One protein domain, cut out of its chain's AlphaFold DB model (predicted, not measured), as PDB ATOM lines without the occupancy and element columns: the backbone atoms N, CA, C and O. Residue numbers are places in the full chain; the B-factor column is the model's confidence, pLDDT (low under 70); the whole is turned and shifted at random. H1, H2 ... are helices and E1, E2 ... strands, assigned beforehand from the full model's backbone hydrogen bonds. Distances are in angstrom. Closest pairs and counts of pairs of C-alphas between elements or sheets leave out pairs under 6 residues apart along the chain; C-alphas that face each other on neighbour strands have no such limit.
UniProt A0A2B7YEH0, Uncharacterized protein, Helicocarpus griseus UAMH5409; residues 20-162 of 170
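What this domain is: This is residues 20 to 162 of the 170 residues of an uncharacterized protein of Helicocarpus griseus UAMH5409 (UniProt A0A2B7YEH0). A strongly twisted sheet of three strands, E1, E2 and E3, forms one part of an elongated body, and the long helix H4 grazes it with residues 126 to 134. The small helices H3, H2 and H1 follow one another toward the far end from the sheet, the short strand E4 is near E3, and the loop of residues 146 to 151 sticks out. The printed part has 143 residues, with four named helices and four named strands in the order H1 H2 E1 E2 E3 H3 H4 E4; the class is mixed, helices and strands. The sheet's order is E1 - E2 - E3, all antiparallel. The whole is compact, with a radius of gyration of the C-alphas of 16.5 A and spans of 49 by 29 by 28 A.

How they stand to each other: Residues 20 to 21 pair, antiparallel, with residues 60 to 61 of E1, residues 60 to 75. H1, residues 36 to 44, is close to but not clearly touching H2, residues 47 to 53, with the C-alphas of Arg 42 and Arg 50 closest at 7.7 A; they run opposite ways at a steep tilt of 53 degrees. E1 bends by 106 degrees at residue 63. E1, E2, residues 82 to 90, and E3, residues 105 to 111, form a meander, each strand the antiparallel neighbour of the one before. In the hairpin of E1 and E2, N 71 and O 86 are 2.8 A apart, within hydrogen-bond range; in that of E2 and E3, N 85 and O 108 are 2.9 A apart. H3, residues 113 to 116, touches H2, with the C-alphas of Pro 47 and Leu 114 closest at 5.8 A. H4, residues 126 to 143, touches H3 with its residues 126 to 130 alone, the C-alphas of Pro 113 and Pro 126 being closest at 5.7 A. H4 only grazes the sheet; its closest C-alphas to E3 are those of Leu 130 and Tyr 111, 6.0 A. E4, residues 159 to 161, pairs with no named strand. Every O i to N i+4 pair is within hydrogen-bond range in H1, H2 and H4; H3 is too short for such a pair.

Where its parts are: H1 begins at C-alpha 36, (292.486, 429.127, 253.421), and is 12.6 A long; H2 is 9.8 A. E1 is 27.3 A, E2 22.6 A and E3 19.6 A long. H3 is 5.2 A and H4 25.3 A long, H4 ending at C-alpha 143, (325.584, 430.288, 238.919). E4 is 6.6 A long and ends at C-alpha 161, (316.498, 412.234, 252.530).

The domain as a whole: The C-alphas farthest apart, those of Lys 36 and Pro 94, are 50.2 A apart. The printed part has no cut. The links E2 to E3 and H4 to E4 are long. Mean pLDDT of the printed part is 88.2; residues 118 to 122 are under 70.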
ATOM      1  N   HIS A  20     320.137 414.223 244.240       96.00
ATOM      2  CA  HIS A  20     318.940 414.888 243.752       96.00
ATOM      3  C   HIS A  20     319.326 416.036 242.829       96.00
ATOM      4  O   HIS A  20     320.206 416.837 243.147       96.00
ATOM      5  N   ASN A  21     318.641 416.117 241.694       94.94
ATOM      6  CA  ASN A  21     318.738 417.212 240.746       94.94
ATOM      7  C   ASN A  21     317.683 418.256 241.132       94.94
ATOM      8  O   ASN A  21     316.488 417.995 240.965       94.94
ATOM      9  N   PRO A  22     318.084 419.423 241.664       93.19
ATOM     10  CA  PRO A  22     317.141 420.466 242.041       93.19
ATOM     11  C   PRO A  22     316.316 420.930 240.835       93.19
ATOM     12  O   PRO A  22     316.821 420.935 239.706       93.19
ATOM     13  N   PRO A  23     315.069 421.379 241.045       89.81
ATOM     14  CA  PRO A  23     314.326 422.038 239.982       89.81
ATOM     15  C   PRO A  23     315.055 423.314 239.505       89.81
ATOM     16  O   PRO A  23     315.764 423.952 240.288       89.81
ATOM     17  N   PRO A  24     314.873 423.733 238.238       87.06
ATOM     18  CA  PRO A  24     315.401 425.005 237.751       87.06
ATOM     19  C   PRO A  24     314.869 426.206 238.552       87.06
ATOM     20  O   PRO A  24     313.731 426.158 239.029       87.06
ATOM     21  N   PRO A  25     315.622 427.316 238.641       84.31
ATOM     22  CA  PRO A  25     315.148 428.523 239.307       84.31
ATOM     23  C   PRO A  25     313.869 429.075 238.649       84.31
ATOM     24  O   PRO A  25     313.752 429.131 237.426       84.31
ATOM     25  N   GLY A  26     312.918 429.524 239.465       82.06
ATOM     26  CA  GLY A  26     311.590 429.978 239.060       82.06
ATOM     27  C   GLY A  26     310.553 428.864 238.869       82.06
ATOM     28  O   GLY A  26     309.446 429.162 238.409       82.06
ATOM     29  N   SER A  27     310.865 427.608 239.211       80.62
ATOM     30  CA  SER A  27     309.917 426.492 239.063       80.62
ATOM     31  C   SER A  27     308.722 426.639 240.005       80.62
ATOM     32  O   SER A  27     307.575 426.408 239.613       80.62
ATOM     33  N   ILE A  28     308.956 427.123 241.227       80.56
ATOM     34  CA  ILE A  28     307.888 427.409 242.190       80.56
ATOM     35  C   ILE A  28     307.279 428.787 241.900       80.56
ATOM     36  O   ILE A  28     307.662 429.809 242.475       80.56
ATOM     37  N   LYS A  29     306.292 428.814 240.995       73.00
ATOM     38  CA  LYS A  29     305.588 430.040 240.563       73.00
ATOM     39  C   LYS A  29     304.513 430.533 241.534       73.00
ATOM     40  O   LYS A  29     304.158 431.709 241.493       73.00
ATOM     41  N   LYS A  30     303.978 429.652 242.385       72.12
ATOM     42  CA  LYS A  30     302.950 430.025 243.368       72.12
ATOM     43  C   LYS A  30     303.535 431.013 244.380       72.12
ATOM     44  O   LYS A  30     304.699 430.885 244.770       72.12
ATOM     45  N   LEU A  31     302.730 431.990 244.809       74.88
ATOM     46  CA  LEU A  31     303.059 432.730 246.024       74.88
ATOM     47  C   LEU A  31     303.112 431.724 247.174       74.88
ATOM     48  O   LEU A  31     302.291 430.815 247.247       74.88
ATOM     49  N   HIS A  32     304.076 431.908 248.065       75.81
ATOM     50  CA  HIS A  32     304.234 431.103 249.273       75.81
ATOM     51  C   HIS A  32     303.241 431.543 250.353       75.81
ATOM     52  O   HIS A  32     303.549 431.436 251.528       75.81
ATOM     53  N   HIS A  33     302.076 432.077 249.973       83.81
ATOM     54  CA  HIS A  33     301.046 432.434 250.936       83.81
ATOM     55  C   HIS A  33     300.199 431.217 251.280       83.81
ATOM     56  O   HIS A  33     299.772 430.482 250.387       83.81
ATOM     57  N   LEU A  34     299.908 431.052 252.566       83.56
ATOM     58  CA  LEU A  34     298.972 430.049 253.053       83.56
ATOM     59  C   LEU A  34     297.583 430.296 252.461       83.56
ATOM     60  O   LEU A  34     296.948 431.327 252.708       83.56
ATOM     61  N   THR A  35     297.079 429.319 251.709       87.50
ATOM     62  CA  THR A  35     295.676 429.325 251.282       87.50
ATOM     63  C   THR A  35     294.759 429.089 252.484       87.50
ATOM     64  O   THR A  35     295.191 428.609 253.534       87.50
ATOM     65  N   LYS A  36     293.462 429.394 252.348       88.12
ATOM     66  CA  LYS A  36     292.486 429.127 253.421       88.12
ATOM     67  C   LYS A  36     292.458 427.643 253.792       88.12
ATOM     68  O   LYS A  36     292.381 427.304 254.968       88.12
ATOM     69  N   GLU A  37     292.564 426.774 252.796       89.44
ATOM     70  CA  GLU A  37     292.590 425.323 252.951       89.44
ATOM     71  C   GLU A  37     293.845 424.888 253.712       89.44
ATOM     72  O   GLU A  37     293.737 424.134 254.677       89.44
ATOM     73  N   ALA A  38     295.012 425.430 253.353       87.00
ATOM     74  CA  ALA A  38     296.270 425.142 254.035       87.00
ATOM     75  C   ALA A  38     296.281 425.656 255.489       87.00
ATOM     76  O   ALA A  38     296.794 424.970 256.372       87.00
ATOM     77  N   LYS A  39     295.648 426.806 255.779       88.25
ATOM     78  CA  LYS A  39     295.442 427.290 257.162       88.25
ATOM     79  C   LYS A  39     294.568 426.333 257.973       88.25
ATOM     80  O   LYS A  39     294.900 425.994 259.109       88.25
ATOM     81  N   ILE A  40     293.461 425.871 257.389       89.75
ATOM     82  CA  ILE A  40     292.571 424.895 258.032       89.75
ATOM     83  C   ILE A  40     293.328 423.590 258.298       89.75
ATOM     84  O   ILE A  40     293.221 423.045 259.396       89.75
ATOM     85  N   GLU A  41     294.108 423.109 257.332       89.88
ATOM     86  CA  GLU A  41     294.947 421.923 257.484       89.88
ATOM     87  C   GLU A  41     295.963 422.084 258.624       89.88
ATOM     88  O   GLU A  41     295.987 421.248 259.527       89.88
ATOM     89  N   ARG A  42     296.723 423.192 258.643       86.56
ATOM     90  CA  ARG A  42     297.701 423.533 259.695       86.56
ATOM     91  C   ARG A  42     297.075 423.520 261.089       86.56
ATOM     92  O   ARG A  42     297.686 423.032 262.030       86.56
ATOM     93  N   SER A  43     295.832 423.994 261.219       86.12
ATOM     94  CA  SER A  43     295.114 424.013 262.503       86.12
ATOM     95  C   SER A  43     294.603 422.644 262.982       86.12
ATOM     96  O   SER A  43     294.274 422.495 264.157       86.12
ATOM     97  N   LYS A  44     294.494 421.651 262.087       89.69
ATOM     98  CA  LYS A  44     293.824 420.364 262.360       89.69
ATOM     99  C   LYS A  44     294.747 419.153 262.300       89.69
ATOM    100  O   LYS A  44     294.439 418.130 262.906       89.69
ATOM    101  N   ILE A  45     295.832 419.233 261.537       88.44
ATOM    102  CA  ILE A  45     296.717 418.106 261.243       88.44
ATOM    103  C   ILE A  45     298.071 418.344 261.905       88.44
ATOM    104  O   ILE A  45     298.663 419.410 261.765       88.44
ATOM    105  N   LEU A  46     298.585 417.325 262.603       86.38
ATOM    106  CA  LEU A  46     299.910 417.384 263.219       86.38
ATOM    107  C   LEU A  46     301.000 417.658 262.161       86.38
ATOM    108  O   LEU A  46     300.968 417.025 261.104       86.38
ATOM    109  N   PRO A  47     302.009 418.498 262.451       85.06
ATOM    110  CA  PRO A  47     303.040 418.888 261.479       85.06
ATOM    111  C   PRO A  47     303.758 417.725 260.785       85.06
ATOM    112  O   PRO A  47     303.919 417.728 259.565       85.06
ATOM    113  N   LEU A  48     304.090 416.658 261.520       85.06
ATOM    114  CA  LEU A  48     304.677 415.449 260.928       85.06
ATOM    115  C   LEU A  48     303.747 414.796 259.894       85.06
ATOM    116  O   LEU A  48     304.186 414.377 258.826       85.06
ATOM    117  N   LYS A  49     302.443 414.744 260.179       87.19
ATOM    118  CA  LYS A  49     301.444 414.191 259.257       87.19
ATOM    119  C   LYS A  49     301.293 415.079 258.021       87.19
ATOM    120  O   LYS A  49     301.133 414.548 256.927       87.19
ATOM    121  N   ARG A  50     301.409 416.402 258.165       88.94
ATOM    122  CA  ARG A  50     301.439 417.332 257.026       88.94
ATOM    123  C   ARG A  50     302.665 417.116 256.143       88.94
ATOM    124  O   ARG A  50     302.516 417.097 254.931       88.94
ATOM    125  N   CYS A  51     303.834 416.835 256.722       87.50
ATOM    126  CA  CYS A  51     305.034 416.488 255.949       87.50
ATOM    127  C   CYS A  51     304.863 415.227 255.088       87.50
ATOM    128  O   CYS A  51     305.441 415.139 254.012       87.50
ATOM    129  N   ILE A  52     304.043 414.268 255.530       87.31
ATOM    130  CA  ILE A  52     303.709 413.069 254.743       87.31
ATOM    131  C   ILE A  52     302.738 413.406 253.601       87.31
ATOM    132  O   ILE A  52     302.826 412.819 252.527       87.31
ATOM    133  N   LEU A  53     301.801 414.334 253.826       88.94
ATOM    134  CA  LEU A  53     300.824 414.761 252.817       88.94
ATOM    135  C   LEU A  53     301.443 415.668 251.743       88.94
ATOM    136  O   LEU A  53     301.023 415.622 250.588       88.94
ATOM    137  N   HIS A  54     302.438 416.469 252.119       87.81
ATOM    138  CA  HIS A  54     303.099 417.453 251.262       87.81
ATOM    139  C   HIS A  54     304.553 417.059 251.021       87.81
ATOM    140  O   HIS A  54     305.478 417.610 251.621       87.81
ATOM    141  N   LEU A  55     304.749 416.085 250.131       84.38
ATOM    142  CA  LEU A  55     306.089 415.677 249.716       84.38
ATOM    143  C   LEU A  55     306.831 416.838 249.026       84.38
ATOM    144  O   LEU A  55     306.191 417.666 248.365       84.38
ATOM    145  N   PRO A  56     308.174 416.897 249.133       81.69
ATOM    146  CA  PRO A  56     308.979 417.863 248.396       81.69
ATOM    147  C   PRO A  56     308.617 417.862 246.908       81.69
ATOM    148  O   PRO A  56     308.565 416.813 246.268       81.69
ATOM    149  N   SER A  57     308.333 419.041 246.358       78.75
ATOM    150  CA  SER A  57     307.871 419.175 244.978       78.75
ATOM    151  C   SER A  57     308.999 419.572 244.026       78.75
ATOM    152  O   SER A  57     309.705 420.549 244.285       78.75
ATOM    153  N   GLY A  58     309.060 418.915 242.867       85.31
ATOM    154  CA  GLY A  58     309.971 419.251 241.771       85.31
ATOM    155  C   GLY A  58     311.338 418.573 241.869       85.31
ATOM    156  O   GLY A  58     311.622 417.856 242.820       85.31
ATOM    157  N   GLY A  59     312.175 418.813 240.858       89.62
ATOM    158  CA  GLY A  59     313.460 418.132 240.708       89.62
ATOM    159  C   GLY A  59     313.318 416.686 240.230       89.62
ATOM    160  O   GLY A  59     312.252 416.268 239.771       89.62
ATOM    161  N   SER A  60     314.417 415.943 240.292       93.38
ATOM    162  CA  SER A  60     314.430 414.510 240.011       93.38
ATOM    163  C   SER A  60     315.523 413.804 240.796       93.38
ATOM    164  O   SER A  60     316.616 414.336 240.992       93.38
ATOM    165  N   ASP A  61     315.260 412.563 241.178       93.12
ATOM    166  CA  ASP A  61     316.265 411.719 241.807       93.12
ATOM    167  C   ASP A  61     317.466 411.491 240.880       93.12
ATOM    168  O   ASP A  61     317.342 411.338 239.661       93.12
ATOM    169  N   GLY A  62     318.647 411.499 241.482       91.69
ATOM    170  CA  GLY A  62     319.891 411.052 240.881       91.69
ATOM    171  C   GLY A  62     320.108 409.552 241.086       91.69
ATOM    172  O   GLY A  62     319.250 408.823 241.582       91.69
ATOM    173  N   ASN A  63     321.279 409.074 240.675       91.31
ATOM    174  CA  ASN A  63     321.581 407.647 240.535       91.31
ATOM    175  C   ASN A  63     322.516 407.076 241.612       91.31
ATOM    176  O   ASN A  63     322.814 405.885 241.576       91.31
ATOM    177  N   TYR A  64     322.985 407.894 242.553       92.00
ATOM    178  CA  TYR A  64     323.842 407.443 243.650       92.00
ATOM    179  C   TYR A  64     323.261 407.801 245.016       92.00
ATOM    180  O   TYR A  64     322.490 408.756 245.157       92.00
ATOM    181  N   MET A  65     323.658 407.023 246.020       92.88
ATOM    182  CA  MET A  65     323.336 407.241 247.426       92.88
ATOM    183  C   MET A  65     324.621 407.444 248.223       92.88
ATOM    184  O   MET A  65     325.666 406.891 247.881       92.88
ATOM    185  N   VAL A  66     324.540 408.247 249.279       94.00
ATOM    186  CA  VAL A  66     325.671 408.577 250.152       94.00
ATOM    187  C   VAL A  66     325.201 408.496 251.590       94.00
ATOM    188  O   VAL A  66     324.121 408.985 251.914       94.00
ATOM    189  N   THR A  67     326.004 407.890 252.458       94.12
ATOM    190  CA  THR A  67     325.739 407.909 253.895       94.12
ATOM    191  C   THR A  67     326.565 409.005 254.547       94.12
ATOM    192  O   THR A  67     327.775 409.108 254.345       94.12
ATOM    193  N   PHE A  68     325.890 409.815 255.351       95.00
ATOM    194  CA  PHE A  68     326.483 410.864 256.157       95.00
ATOM    195  C   PHE A  68     326.372 410.508 257.638       95.00
ATOM    196  O   PHE A  68     325.381 409.917 258.068       95.00
ATOM    197  N   GLU A  69     327.385 410.879 258.417       95.44
ATOM    198  CA  GLU A  69     327.358 410.831 259.882       95.44
ATOM    199  C   GLU A  69     327.411 412.253 260.432       95.44
ATOM    200  O   GLU A  69     328.311 413.010 260.077       95.44
ATOM    201  N   VAL A  70     326.468 412.627 261.293       95.06
ATOM    202  CA  VAL A  70     326.455 413.940 261.946       95.06
ATOM    203  C   VAL A  70     327.594 414.012 262.950       95.06
ATOM    204  O   VAL A  70     327.657 413.222 263.885       95.06
ATOM    205  N   VAL A  71     328.476 414.989 262.773       96.69
ATOM    206  CA  VAL A  71     329.621 415.223 263.663       96.69
ATOM    207  C   VAL A  71     329.365 416.404 264.587       96.69
ATOM    208  O   VAL A  71     329.869 416.423 265.699       96.69
ATOM    209  N   ASN A  72     328.617 417.413 264.137       94.62
ATOM    210  CA  ASN A  72     328.301 418.568 264.971       94.62
ATOM    211  C   ASN A  72     327.065 419.316 264.462       94.62
ATOM    212  O   ASN A  72     326.846 419.427 263.252       94.62
ATOM    213  N   ASN A  73     326.321 419.926 265.381       91.25
ATOM    214  CA  ASN A  73     325.257 420.867 265.061       91.25
ATOM    215  C   ASN A  73     325.839 422.277 264.932       91.25
ATOM    216  O   ASN A  73     326.333 422.846 265.899       91.25
ATOM    217  N   ILE A  74     325.781 422.850 263.727       92.75
ATOM    218  CA  ILE A  74     326.238 424.226 263.482       92.75
ATOM    219  C   ILE A  74     325.101 425.197 263.800       92.75
ATOM    220  O   ILE A  74     325.287 426.188 264.500       92.75
ATOM    221  N   ARG A  75     323.912 424.904 263.267       90.31
ATOM    222  CA  ARG A  75     322.685 425.668 263.480       90.31
ATOM    223  C   ARG A  75     321.488 424.748 263.266       90.31
ATOM    224  O   ARG A  75     321.016 424.602 262.145       90.31
ATOM    225  N   ALA A  76     321.011 424.124 264.332       85.19
ATOM    226  CA  ALA A  76     319.868 423.219 264.306       85.19
ATOM    227  C   ALA A  76     318.935 423.520 265.486       85.19
ATOM    228  O   ALA A  76     319.390 423.986 266.529       85.19
ATOM    229  N   GLY A  77     317.639 423.288 265.312       78.75
ATOM    230  CA  GLY A  77     316.604 423.565 266.297       78.75
ATOM    231  C   GLY A  77     315.306 424.113 265.690       78.75
ATOM    232  O   GLY A  77     315.244 424.387 264.488       78.75
ATOM    233  N   PRO A  78     314.267 424.279 266.530       72.38
ATOM    234  CA  PRO A  78     312.927 424.713 266.124       72.38
ATOM    235  C   PRO A  78     312.862 426.136 265.566       72.38
ATOM    236  O   PRO A  78     311.996 426.418 264.751       72.38
ATOM    237  N   ASP A  79     313.802 427.008 265.925       71.81
ATOM    238  CA  ASP A  79     313.783 428.419 265.515       71.81
ATOM    239  C   ASP A  79     314.510 428.667 264.179       71.81
ATOM    240  O   ASP A  79     314.964 429.781 263.884       71.81
ATOM    241  N   HIS A  80     314.726 427.616 263.383       79.50
ATOM    242  CA  HIS A  80     315.517 427.674 262.158       79.50
ATOM    243  C   HIS A  80     314.811 427.000 260.980       79.50
ATOM    244  O   HIS A  80     314.561 425.797 260.995       79.50
ATOM    245  N   ASP A  81     314.603 427.774 259.911       80.12
ATOM    246  CA  ASP A  81     314.004 427.296 258.656       80.12
ATOM    247  C   ASP A  81     314.788 426.163 257.986       80.12
ATOM    248  O   ASP A  81     314.232 425.294 257.317       80.12
ATOM    249  N   ALA A  82     316.106 426.172 258.166       88.44
ATOM    250  CA  ALA A  82     316.985 425.119 257.702       88.44
ATOM    251  C   ALA A  82     317.876 424.652 258.847       88.44
ATOM    252  O   ALA A  82     318.385 425.458 259.628       88.44
ATOM    253  N   GLN A  83     318.097 423.345 258.895       89.19
ATOM    254  CA  GLN A  83     318.993 422.705 259.845       89.19
ATOM    255  C   GLN A  83     320.373 422.605 259.199       89.19
ATOM    256  O   GLN A  83     320.504 422.093 258.092       89.19
ATOM    257  N   VAL A  84     321.404 423.123 259.854       93.94
ATOM    258  CA  VAL A  84     322.779 423.139 259.354       93.94
ATOM    259  C   VAL A  84     323.647 422.316 260.290       93.94
ATOM    260  O   VAL A  84     323.793 422.638 261.471       93.94
ATOM    261  N   VAL A  85     324.247 421.263 259.750       94.88
ATOM    262  CA  VAL A  85     325.066 420.311 260.501       94.88
ATOM    263  C   VAL A  85     326.370 420.034 259.765       94.88
ATOM    264  O   VAL A  85     326.422 420.048 258.536       94.88
ATOM    265  N   ALA A  86     327.440 419.785 260.513       97.00
ATOM    266  CA  ALA A  86     328.659 419.217 259.959       97.00
ATOM    267  C   ALA A  86     328.485 417.701 259.872       97.00
ATOM    268  O   ALA A  86     328.117 417.065 260.863       97.00
ATOM    269  N   VAL A  87     328.769 417.123 258.708       96.94
ATOM    270  CA  VAL A  87     328.684 415.682 258.484       96.94
ATOM    271  C   VAL A  87     329.978 415.123 257.926       96.94
ATOM    272  O   VAL A  87     330.646 415.746 257.098       96.94
ATOM    273  N   ARG A  88     330.323 413.917 258.366       97.25
ATOM    274  CA  ARG A  88     331.360 413.104 257.746       97.25
ATOM    275  C   ARG A  88     330.768 412.375 256.553       97.25
ATOM    276  O   ARG A  88     329.704 411.765 256.675       97.25
ATOM    277  N   VAL A  89     331.467 412.415 255.426       96.25
ATOM    278  CA  VAL A  89     331.105 411.607 254.261       96.25
ATOM    279  C   VAL A  89     331.660 410.203 254.454       96.25
ATOM    280  O   VAL A  89     332.859 410.033 254.674       96.25
ATOM    281  N   LEU A  90     330.786 409.198 254.427       93.94
ATOM    282  CA  LEU A  90     331.191 407.804 254.566       93.94
ATOM    283  C   LEU A  90     331.330 407.187 253.172       93.94
ATOM    284  O   LEU A  90     330.342 407.058 252.449       93.94
ATOM    285  N   ASP A  91     332.559 406.818 252.801       83.94
ATOM    286  CA  ASP A  91     332.832 406.076 251.569       83.94
ATOM    287  C   ASP A  91     332.227 404.671 251.677       83.94
ATOM    288  O   ASP A  91     332.539 403.904 252.593       83.94
ATOM    289  N   SER A  92     331.314 404.360 250.761       71.50
ATOM    290  CA  SER A  92     330.557 403.109 250.729       71.50
ATOM    291  C   SER A  92     331.000 402.153 249.612       71.50
ATOM    292  O   SER A  92     330.334 401.143 249.379       71.50
ATOM    293  N   GLY A  93     332.138 402.410 248.951       72.19
ATOM    294  CA  GLY A  93     332.782 401.468 248.031       72.19
ATOM    295  C   GLY A  93     332.771 401.894 246.554       72.19
ATOM    296  O   GLY A  93     332.705 403.075 246.235       72.19
ATOM    297  N   PRO A  94     332.863 400.957 245.592       73.31
ATOM    298  CA  PRO A  94     333.199 401.275 244.195       73.31
ATOM    299  C   PRO A  94     332.146 402.101 243.434       73.31
ATOM    300  O   PRO A  94     332.477 402.698 242.414       73.31
ATOM    301  N   ALA A  95     330.901 402.156 243.919       82.00
ATOM    302  CA  ALA A  95     329.834 402.997 243.365       82.00
ATOM    303  C   ALA A  95     329.799 404.418 243.969       82.00
ATOM    304  O   ALA A  95     328.898 405.200 243.663       82.00
ATOM    305  N   PHE A  96     330.750 404.748 244.846       88.00
ATOM    306  CA  PHE A  96     330.816 406.035 245.519       88.00
ATOM    307  C   PHE A  96     331.182 407.159 244.531       88.00
ATOM    308  O   PHE A  96     332.099 406.998 243.715       88.00
ATOM    309  N   PRO A  97     330.471 408.299 244.568       90.62
ATOM    310  CA  PRO A  97     330.635 409.359 243.581       90.62
ATOM    311  C   PRO A  97     332.037 409.983 243.616       90.62
ATOM    312  O   PRO A  97     332.525 410.400 244.664       90.62
ATOM    313  N   GLU A  98     332.655 410.118 242.437       91.00
ATOM    314  CA  GLU A  98     334.041 410.592 242.281       91.00
ATOM    315  C   GLU A  98     334.294 411.953 242.944       91.00
ATOM    316  O   GLU A  98     335.293 412.129 243.631       91.00
ATOM    317  N   HIS A  99     333.358 412.899 242.810       91.00
ATOM    318  CA  HIS A  99     333.488 414.246 243.380       91.00
ATOM    319  C   HIS A  99     333.475 414.280 244.917       91.00
ATOM    320  O   HIS A  99     333.787 415.318 245.496       91.00
ATOM    321  N   LEU A 100     333.108 413.178 245.583       93.56
ATOM    322  CA  LEU A 100     333.180 413.049 247.040       93.56
ATOM    323  C   LEU A 100     334.399 412.247 247.505       93.56
ATOM    324  O   LEU A 100     334.632 412.152 248.711       93.56
ATOM    325  N   LYS A 101     335.183 411.642 246.605       91.56
ATOM    326  CA  LYS A 101     336.347 410.845 247.016       91.56
ATOM    327  C   LYS A 101     337.376 411.729 247.712       91.56
ATOM    328  O   LYS A 101     337.751 412.786 247.218       91.56
ATOM    329  N   GLY A 102     337.817 411.294 248.892       89.88
ATOM    330  CA  GLY A 102     338.727 412.064 249.745       89.88
ATOM    331  C   GLY A 102     338.077 413.244 250.480       89.88
ATOM    332  O   GLY A 102     338.746 413.901 251.277       89.88
ATOM    333  N   VAL A 103     336.782 413.505 250.273       92.94
ATOM    334  CA  VAL A 103     336.046 414.539 251.005       92.94
ATOM    335  C   VAL A 103     335.682 413.993 252.384       92.94
ATOM    336  O   VAL A 103     334.831 413.124 252.515       92.94
ATOM    337  N   GLY A 104     336.349 414.486 253.429       91.94
ATOM    338  CA  GLY A 104     336.159 413.979 254.790       91.94
ATOM    339  C   GLY A 104     334.957 414.581 255.520       91.94
ATOM    340  O   GLY A 104     334.091 413.853 256.002       91.94
ATOM    341  N   LEU A 105     334.915 415.910 255.633       95.75
ATOM    342  CA  LEU A 105     333.916 416.651 256.405       95.75
ATOM    343  C   LEU A 105     333.275 417.719 255.519       95.75
ATOM    344  O   LEU A 105     333.983 418.501 254.887       95.75
ATOM    345  N   VAL A 106     331.946 417.769 255.500       96.69
ATOM    346  CA  VAL A 106     331.168 418.772 254.760       96.69
ATOM    347  C   VAL A 106     330.085 419.374 255.645       96.69
ATOM    348  O   VAL A 106     329.750 418.841 256.701       96.69
ATOM    349  N   VAL A 107     329.526 420.498 255.208       97.06
ATOM    350  CA  VAL A 107     328.339 421.089 255.827       97.06
ATOM    351  C   VAL A 107     327.112 420.632 255.050       97.06
ATOM    352  O   VAL A 107     327.011 420.886 253.851       97.06
ATOM    353  N   ALA A 108     326.173 419.982 255.731       95.88
ATOM    354  CA  ALA A 108     324.862 419.661 255.192       95.88
ATOM    355  C   ALA A 108     323.838 420.686 255.691       95.88
ATOM    356  O   ALA A 108     323.714 420.931 256.893       95.88
ATOM    357  N   LYS A 109     323.093 421.272 254.753       95.44
ATOM    358  CA  LYS A 109     321.952 422.144 255.029       95.44
ATOM    359  C   LYS A 109     320.677 421.425 254.613       95.44
ATOM    360  O   LYS A 109     320.528 421.053 253.453       95.44
ATOM    361  N   LEU A 110     319.774 421.225 255.562       91.38
ATOM    362  CA  LEU A 110     318.559 420.446 255.386       91.38
ATOM    363  C   LEU A 110     317.339 421.356 255.486       91.38
ATOM    364  O   LEU A 110     317.174 422.089 256.462       91.38
ATOM    365  N   TYR A 111     316.478 421.278 254.478       90.19
ATOM    366  CA  TYR A 111     315.202 421.982 254.432       90.19
ATOM    367  C   TYR A 111     314.110 421.017 254.861       90.19
ATOM    368  O   TYR A 111     313.722 420.139 254.092       90.19
ATOM    369  N   TYR A 112     313.644 421.149 256.102       85.38
ATOM    370  CA  TYR A 112     312.658 420.235 256.659       85.38
ATOM    371  C   TYR A 112     311.446 421.017 257.181       85.38
ATOM    372  O   TYR A 112     311.553 421.650 258.236       85.38
ATOM    373  N   PRO A 113     310.299 420.979 256.465       85.38
ATOM    374  CA  PRO A 113     309.102 421.745 256.819       85.38
ATOM    375  C   PRO A 113     308.619 421.522 258.242       85.38
ATOM    376  O   PRO A 113     308.025 422.430 258.807       85.38
ATOM    377  N   LEU A 114     308.930 420.371 258.849       83.75
ATOM    378  CA  LEU A 114     308.584 420.082 260.236       83.75
ATOM    379  C   LEU A 114     309.012 421.199 261.200       83.75
ATOM    380  O   LEU A 114     308.259 421.494 262.116       83.75
ATOM    381  N   PHE A 115     310.175 421.830 261.002       76.81
ATOM    382  CA  PHE A 115     310.649 422.890 261.900       76.81
ATOM    383  C   PHE A 115     310.002 424.251 261.617       76.81
ATOM    384  O   PHE A 115     309.582 424.918 262.558       76.81
ATOM    385  N   SER A 116     309.849 424.637 260.345       73.75
ATOM    386  CA  SER A 116     309.184 425.900 259.979       73.75
ATOM    387  C   SER A 116     307.672 425.871 260.205       73.75
ATOM    388  O   SER A 116     307.066 426.916 260.413       73.75
ATOM    389  N   ASP A 117     307.037 424.695 260.213       70.50
ATOM    390  CA  ASP A 117     305.582 424.594 260.361       70.50
ATOM    391  C   ASP A 117     305.078 425.020 261.755       70.50
ATOM    392  O   ASP A 117     303.902 425.349 261.943       70.50
ATOM    393  N   HIS A 118     305.980 425.081 262.739       64.31
ATOM    394  CA  HIS A 118     305.690 425.488 264.114       64.31
ATOM    395  C   HIS A 118     305.793 427.002 264.368       64.31
ATOM    396  O   HIS A 118     305.321 427.465 265.408       64.31
ATOM    397  N   ALA A 119     306.380 427.777 263.451       56.97
ATOM    398  CA  ALA A 119     306.717 429.183 263.671       56.97
ATOM    399  C   ALA A 119     305.519 430.142 263.483       56.97
ATOM    400  O   ALA A 119     305.547 431.017 262.635       56.97
ATOM    401  N   GLY A 120     304.460 429.995 264.290       56.09
ATOM    402  CA  GLY A 120     303.444 431.040 264.506       56.09
ATOM    403  C   GLY A 120     302.647 431.534 263.284       56.09
ATOM    404  O   GLY A 120     302.680 430.943 262.211       56.09
ATOM    405  N   ASP A 121     301.881 432.610 263.509       54.34
ATOM    406  CA  ASP A 121     300.864 433.255 262.647       54.34
ATOM    407  C   ASP A 121     301.421 433.945 261.379       54.34
ATOM    408  O   ASP A 121     300.942 435.000 260.954       54.34
ATOM    409  N   ASP A 122     302.459 433.387 260.755       69.00
ATOM    410  CA  ASP A 122     302.846 433.842 259.430       69.00
ATOM    411  C   ASP A 122     301.869 433.297 258.379       69.00
ATOM    412  O   ASP A 122     301.472 432.134 258.371       69.00
ATOM    413  N   ASP A 123     301.444 434.155 257.453       79.31
ATOM    414  CA  ASP A 123     300.619 433.756 256.310       79.31
ATOM    415  C   ASP A 123     301.464 433.041 255.237       79.31
ATOM    416  O   ASP A 123     301.165 433.137 254.045       79.31
ATOM    417  N   THR A 124     302.521 432.329 255.645       85.75
ATOM    418  CA  THR A 124     303.514 431.680 254.784       85.75
ATOM    419  C   THR A 124     303.318 430.169 254.764       85.75
ATOM    420  O   THR A 124     303.240 429.518 255.799       85.75
ATOM    421  N   ASP A 125     303.247 429.581 253.572       88.00
ATOM    422  CA  ASP A 125     303.226 428.132 253.396       88.00
ATOM    423  C   ASP A 125     304.663 427.589 253.530       88.00
ATOM    424  O   ASP A 125     305.495 427.864 252.653       88.00
ATOM    425  N   PRO A 126     304.980 426.822 254.593       86.94
ATOM    426  CA  PRO A 126     306.346 426.377 254.856       86.94
ATOM    427  C   PRO A 126     306.861 425.403 253.790       86.94
ATOM    428  O   PRO A 126     308.059 425.380 253.513       86.94
ATOM    429  N   PHE A 127     305.982 424.636 253.137       89.19
ATOM    430  CA  PHE A 127     306.379 423.691 252.091       89.19
ATOM    431  C   PHE A 127     306.831 424.437 250.838       89.19
ATOM    432  O   PHE A 127     307.906 424.166 250.298       89.19
ATOM    433  N   LEU A 128     306.051 425.432 250.408       89.19
ATOM    434  CA  LEU A 128     306.400 426.268 249.257       89.19
ATOM    435  C   LEU A 128     307.595 427.179 249.548       89.19
ATOM    436  O   LEU A 128     308.435 427.393 248.669       89.19
ATOM    437  N   TRP A 129     307.676 427.719 250.766       88.06
ATOM    438  CA  TRP A 129     308.774 428.578 251.192       88.06
ATOM    439  C   TRP A 129     310.109 427.838 251.164       88.06
ATOM    440  O   TRP A 129     311.034 428.269 250.471       88.06
ATOM    441  N   LEU A 130     310.202 426.699 251.851       89.50
ATOM    442  CA  LEU A 130     311.449 425.944 251.940       89.50
ATOM    443  C   LEU A 130     311.860 425.343 250.599       89.50
ATOM    444  O   LEU A 130     313.038 425.405 250.250       89.50
ATOM    445  N   ALA A 131     310.907 424.848 249.802       90.25
ATOM    446  CA  ALA A 131     311.204 424.364 248.458       90.25
ATOM    447  C   ALA A 131     311.796 425.481 247.577       90.25
ATOM    448  O   ALA A 131     312.759 425.253 246.843       90.25
ATOM    449  N   ARG A 132     311.301 426.722 247.709       89.38
ATOM    450  CA  ARG A 132     311.859 427.892 247.012       89.38
ATOM    451  C   ARG A 132     313.251 428.265 247.522       89.38
ATOM    452  O   ARG A 132     314.090 428.664 246.715       89.38
ATOM    453  N   GLN A 133     313.504 428.183 248.828       90.12
ATOM    454  CA  GLN A 133     314.837 428.442 249.385       90.12
ATOM    455  C   GLN A 133     315.855 427.421 248.867       90.12
ATOM    456  O   GLN A 133     316.913 427.814 248.379       90.12
ATOM    457  N   TYR A 134     315.498 426.137 248.898       93.12
ATOM    458  CA  TYR A 134     316.304 425.045 248.360       93.12
ATOM    459  C   TYR A 134     316.643 425.247 246.873       93.12
ATOM    460  O   TYR A 134     317.817 425.255 246.499       93.12
ATOM    461  N   GLU A 135     315.628 425.487 246.037       92.56
ATOM    462  CA  GLU A 135     315.777 425.728 244.595       92.56
ATOM    463  C   GLU A 135     316.752 426.884 244.309       92.56
ATOM    464  O   GLU A 135     317.678 426.761 243.503       92.56
ATOM    465  N   ARG A 136     316.572 428.018 244.998       92.88
ATOM    466  CA  ARG A 136     317.391 429.219 244.789       92.88
ATOM    467  C   ARG A 136     318.823 429.041 245.265       92.88
ATOM    468  O   ARG A 136     319.734 429.550 244.613       92.88
ATOM    469  N   GLU A 137     319.029 428.366 246.390       95.31
ATOM    470  CA  GLU A 137     320.367 428.129 246.923       95.31
ATOM    471  C   GLU A 137     321.169 427.215 246.000       95.31
ATOM    472  O   GLU A 137     322.273 427.581 245.592       95.31
ATOM    473  N   ALA A 138     320.584 426.095 245.569       95.31
ATOM    474  CA  ALA A 138     321.244 425.192 244.634       95.31
ATOM    475  C   ALA A 138     321.552 425.883 243.290       95.31
ATOM    476  O   ALA A 138     322.673 425.804 242.785       95.31
ATOM    477  N   ALA A 139     320.600 426.653 242.748       95.50
ATOM    478  CA  ALA A 139     320.826 427.443 241.538       95.50
ATOM    479  C   ALA A 139     321.931 428.503 241.713       95.50
ATOM    480  O   ALA A 139     322.667 428.789 240.767       95.50
ATOM    481  N   SER A 140     322.072 429.081 242.910       96.38
ATOM    482  CA  SER A 140     323.109 430.077 243.202       96.38
ATOM    483  C   SER A 140     324.502 429.456 243.202       96.38
ATOM    484  O   SER A 140     325.406 430.036 242.604       96.38
ATOM    485  N   TYR A 141     324.674 428.263 243.781       97.25
ATOM    486  CA  TYR A 141     325.949 427.544 243.714       97.25
ATOM    487  C   TYR A 141     326.352 427.223 242.273       97.25
ATOM    488  O   TYR A 141     327.511 427.422 241.913       97.25
ATOM    489  N   HIS A 142     325.405 426.803 241.430       95.44
ATOM    490  CA  HIS A 142     325.679 426.585 240.007       95.44
ATOM    491  C   HIS A 142     326.026 427.881 239.267       95.44
ATOM    492  O   HIS A 142     326.945 427.893 238.455       95.44
ATOM    493  N   ARG A 143     325.325 428.984 239.553       96.75
ATOM    494  CA  ARG A 143     325.584 430.288 238.919       96.75
ATOM    495  C   ARG A 143     326.923 430.902 239.337       96.75
ATOM    496  O   ARG A 143     327.487 431.684 238.580       96.75
ATOM    497  N   LEU A 144     327.394 430.592 240.541       97.06
ATOM    498  CA  LEU A 144     328.619 431.128 241.134       97.06
ATOM    499  C   LEU A 144     329.734 430.070 241.189       97.06
ATOM    500  O   LEU A 144     330.561 430.107 242.099       97.06
ATOM    501  N   SER A 145     329.759 429.125 240.241       96.94
ATOM    502  CA  SER A 145     330.728 428.017 240.203       96.94
ATOM    503  C   SER A 145     332.176 428.485 240.324       96.94
ATOM    504  O   SER A 145     332.950 427.897 241.073       96.94
ATOM    505  N   ASP A 146     332.517 429.589 239.660       97.94
ATOM    506  CA  ASP A 146     333.888 430.111 239.583       97.94
ATOM    507  C   ASP A 146     334.378 430.703 240.914       97.94
ATOM    508  O   ASP A 146     335.569 430.935 241.104       97.94
ATOM    509  N   LEU A 147     333.456 430.954 241.849       98.12
ATOM    510  CA  LEU A 147     333.744 431.504 243.173       98.12
ATOM    511  C   LEU A 147     333.868 430.419 244.252       98.12
ATOM    512  O   LEU A 147     334.221 430.726 245.397       98.12
ATOM    513  N   GLN A 148     333.558 429.164 243.921       97.62
ATOM    514  CA  GLN A 148     333.592 428.059 244.871       97.62
ATOM    515  C   GLN A 148     335.025 427.688 245.269       97.62
ATOM    516  O   GLN A 148     335.940 427.683 244.452       97.62
ATOM    517  N   GLY A 149     335.222 427.383 246.554       95.56
ATOM    518  CA  GLY A 149     336.533 427.051 247.124       95.56
ATOM    519  C   GLY A 149     337.436 428.258 247.380       95.56
ATOM    520  O   GLY A 149     338.539 428.088 247.893       95.56
ATOM    521  N   SER A 150     336.971 429.469 247.064       96.25
ATOM    522  CA  SER A 150     337.684 430.719 247.334       96.25
ATOM    523  C   SER A 150     336.804 431.711 248.095       96.25
ATOM    524  O   SER A 150     337.031 431.954 249.277       96.25
ATOM    525  N   VAL A 151     335.780 432.257 247.434       97.56
ATOM    526  CA  VAL A 151     334.873 433.270 247.994       97.56
ATOM    527  C   VAL A 151     333.659 432.622 248.653       97.56
ATOM    528  O   VAL A 151     333.194 433.099 249.686       97.56
ATOM    529  N   ILE A 152     333.146 431.533 248.071       97.12
ATOM    530  CA  ILE A 152     332.039 430.751 248.632       97.12
ATOM    531  C   ILE A 152     332.456 429.288 248.845       97.12
ATOM    532  O   ILE A 152     333.397 428.815 248.200       97.12
ATOM    533  N   PRO A 153     331.778 428.541 249.736       95.88
ATOM    534  CA  PRO A 153     332.065 427.124 249.945       95.88
ATOM    535  C   PRO A 153     331.923 426.287 248.669       95.88
ATOM    536  O   PRO A 153     331.137 426.613 247.779       95.88
ATOM    537  N   VAL A 154     332.667 425.181 248.600       97.00
ATOM    538  CA  VAL A 154     332.497 424.173 247.545       97.00
ATOM    539  C   VAL A 154     331.153 423.472 247.721       97.00
ATOM    540  O   VAL A 154     330.820 423.002 248.811       97.00
ATOM    541  N   PHE A 155     330.389 423.397 246.638       96.88
ATOM    542  CA  PHE A 155     329.111 422.712 246.576       96.88
ATOM    543  C   PHE A 155     329.316 421.260 246.162       96.88
ATOM    544  O   PHE A 155     329.652 420.964 245.018       96.88
ATOM    545  N   TYR A 156     329.074 420.351 247.099       96.19
ATOM    546  CA  TYR A 156     329.232 418.914 246.876       96.19
ATOM    547  C   TYR A 156     327.989 418.242 246.286       96.19
ATOM    548  O   TYR A 156     328.032 417.064 245.955       96.19
ATOM    549  N   GLY A 157     326.896 418.986 246.115       95.69
ATOM    550  CA  GLY A 157     325.694 418.507 245.452       95.69
ATOM    551  C   GLY A 157     324.428 418.695 246.274       95.69
ATOM    552  O   GLY A 157     324.408 419.306 247.342       95.69
ATOM    553  N   SER A 158     323.345 418.169 245.721       96.88
ATOM    554  CA  SER A 158     322.006 418.202 246.291       96.88
ATOM    555  C   SER A 158     321.497 416.794 246.514       96.88
ATOM    556  O   SER A 158     321.830 415.882 245.758       96.88
ATOM    557  N   TYR A 159     320.693 416.628 247.560       95.12
ATOM    558  CA  TYR A 159     320.276 415.312 248.011       95.12
ATOM    559  C   TYR A 159     318.859 415.327 248.580       95.12
ATOM    560  O   TYR A 159     318.436 416.320 249.173       95.12
ATOM    561  N   SER A 160     318.158 414.207 248.434       93.06
ATOM    562  CA  SER A 160     316.902 413.897 249.107       93.06
ATOM    563  C   SER A 160     317.157 412.907 250.247       93.06
ATOM    564  O   SER A 160     318.014 412.024 250.164       93.06
ATOM    565  N   LEU A 161     316.429 413.085 251.348       90.38
ATOM    566  CA  LEU A 161     316.498 412.234 252.530       90.38
ATOM    567  C   LEU A 161     315.112 411.654 252.795       90.38
ATOM    568  O   LEU A 161     314.165 412.397 253.048       90.38
ATOM    569  N   GLU A 162     315.017 410.332 252.769       86.31
ATOM    570  CA  GLU A 162     313.829 409.605 253.203       86.31
ATOM    571  C   GLU A 162     313.999 409.227 254.674       86.31
ATOM    572  O   GLU A 162     314.990 408.607 255.061       86.31
TER     573      GLU A 162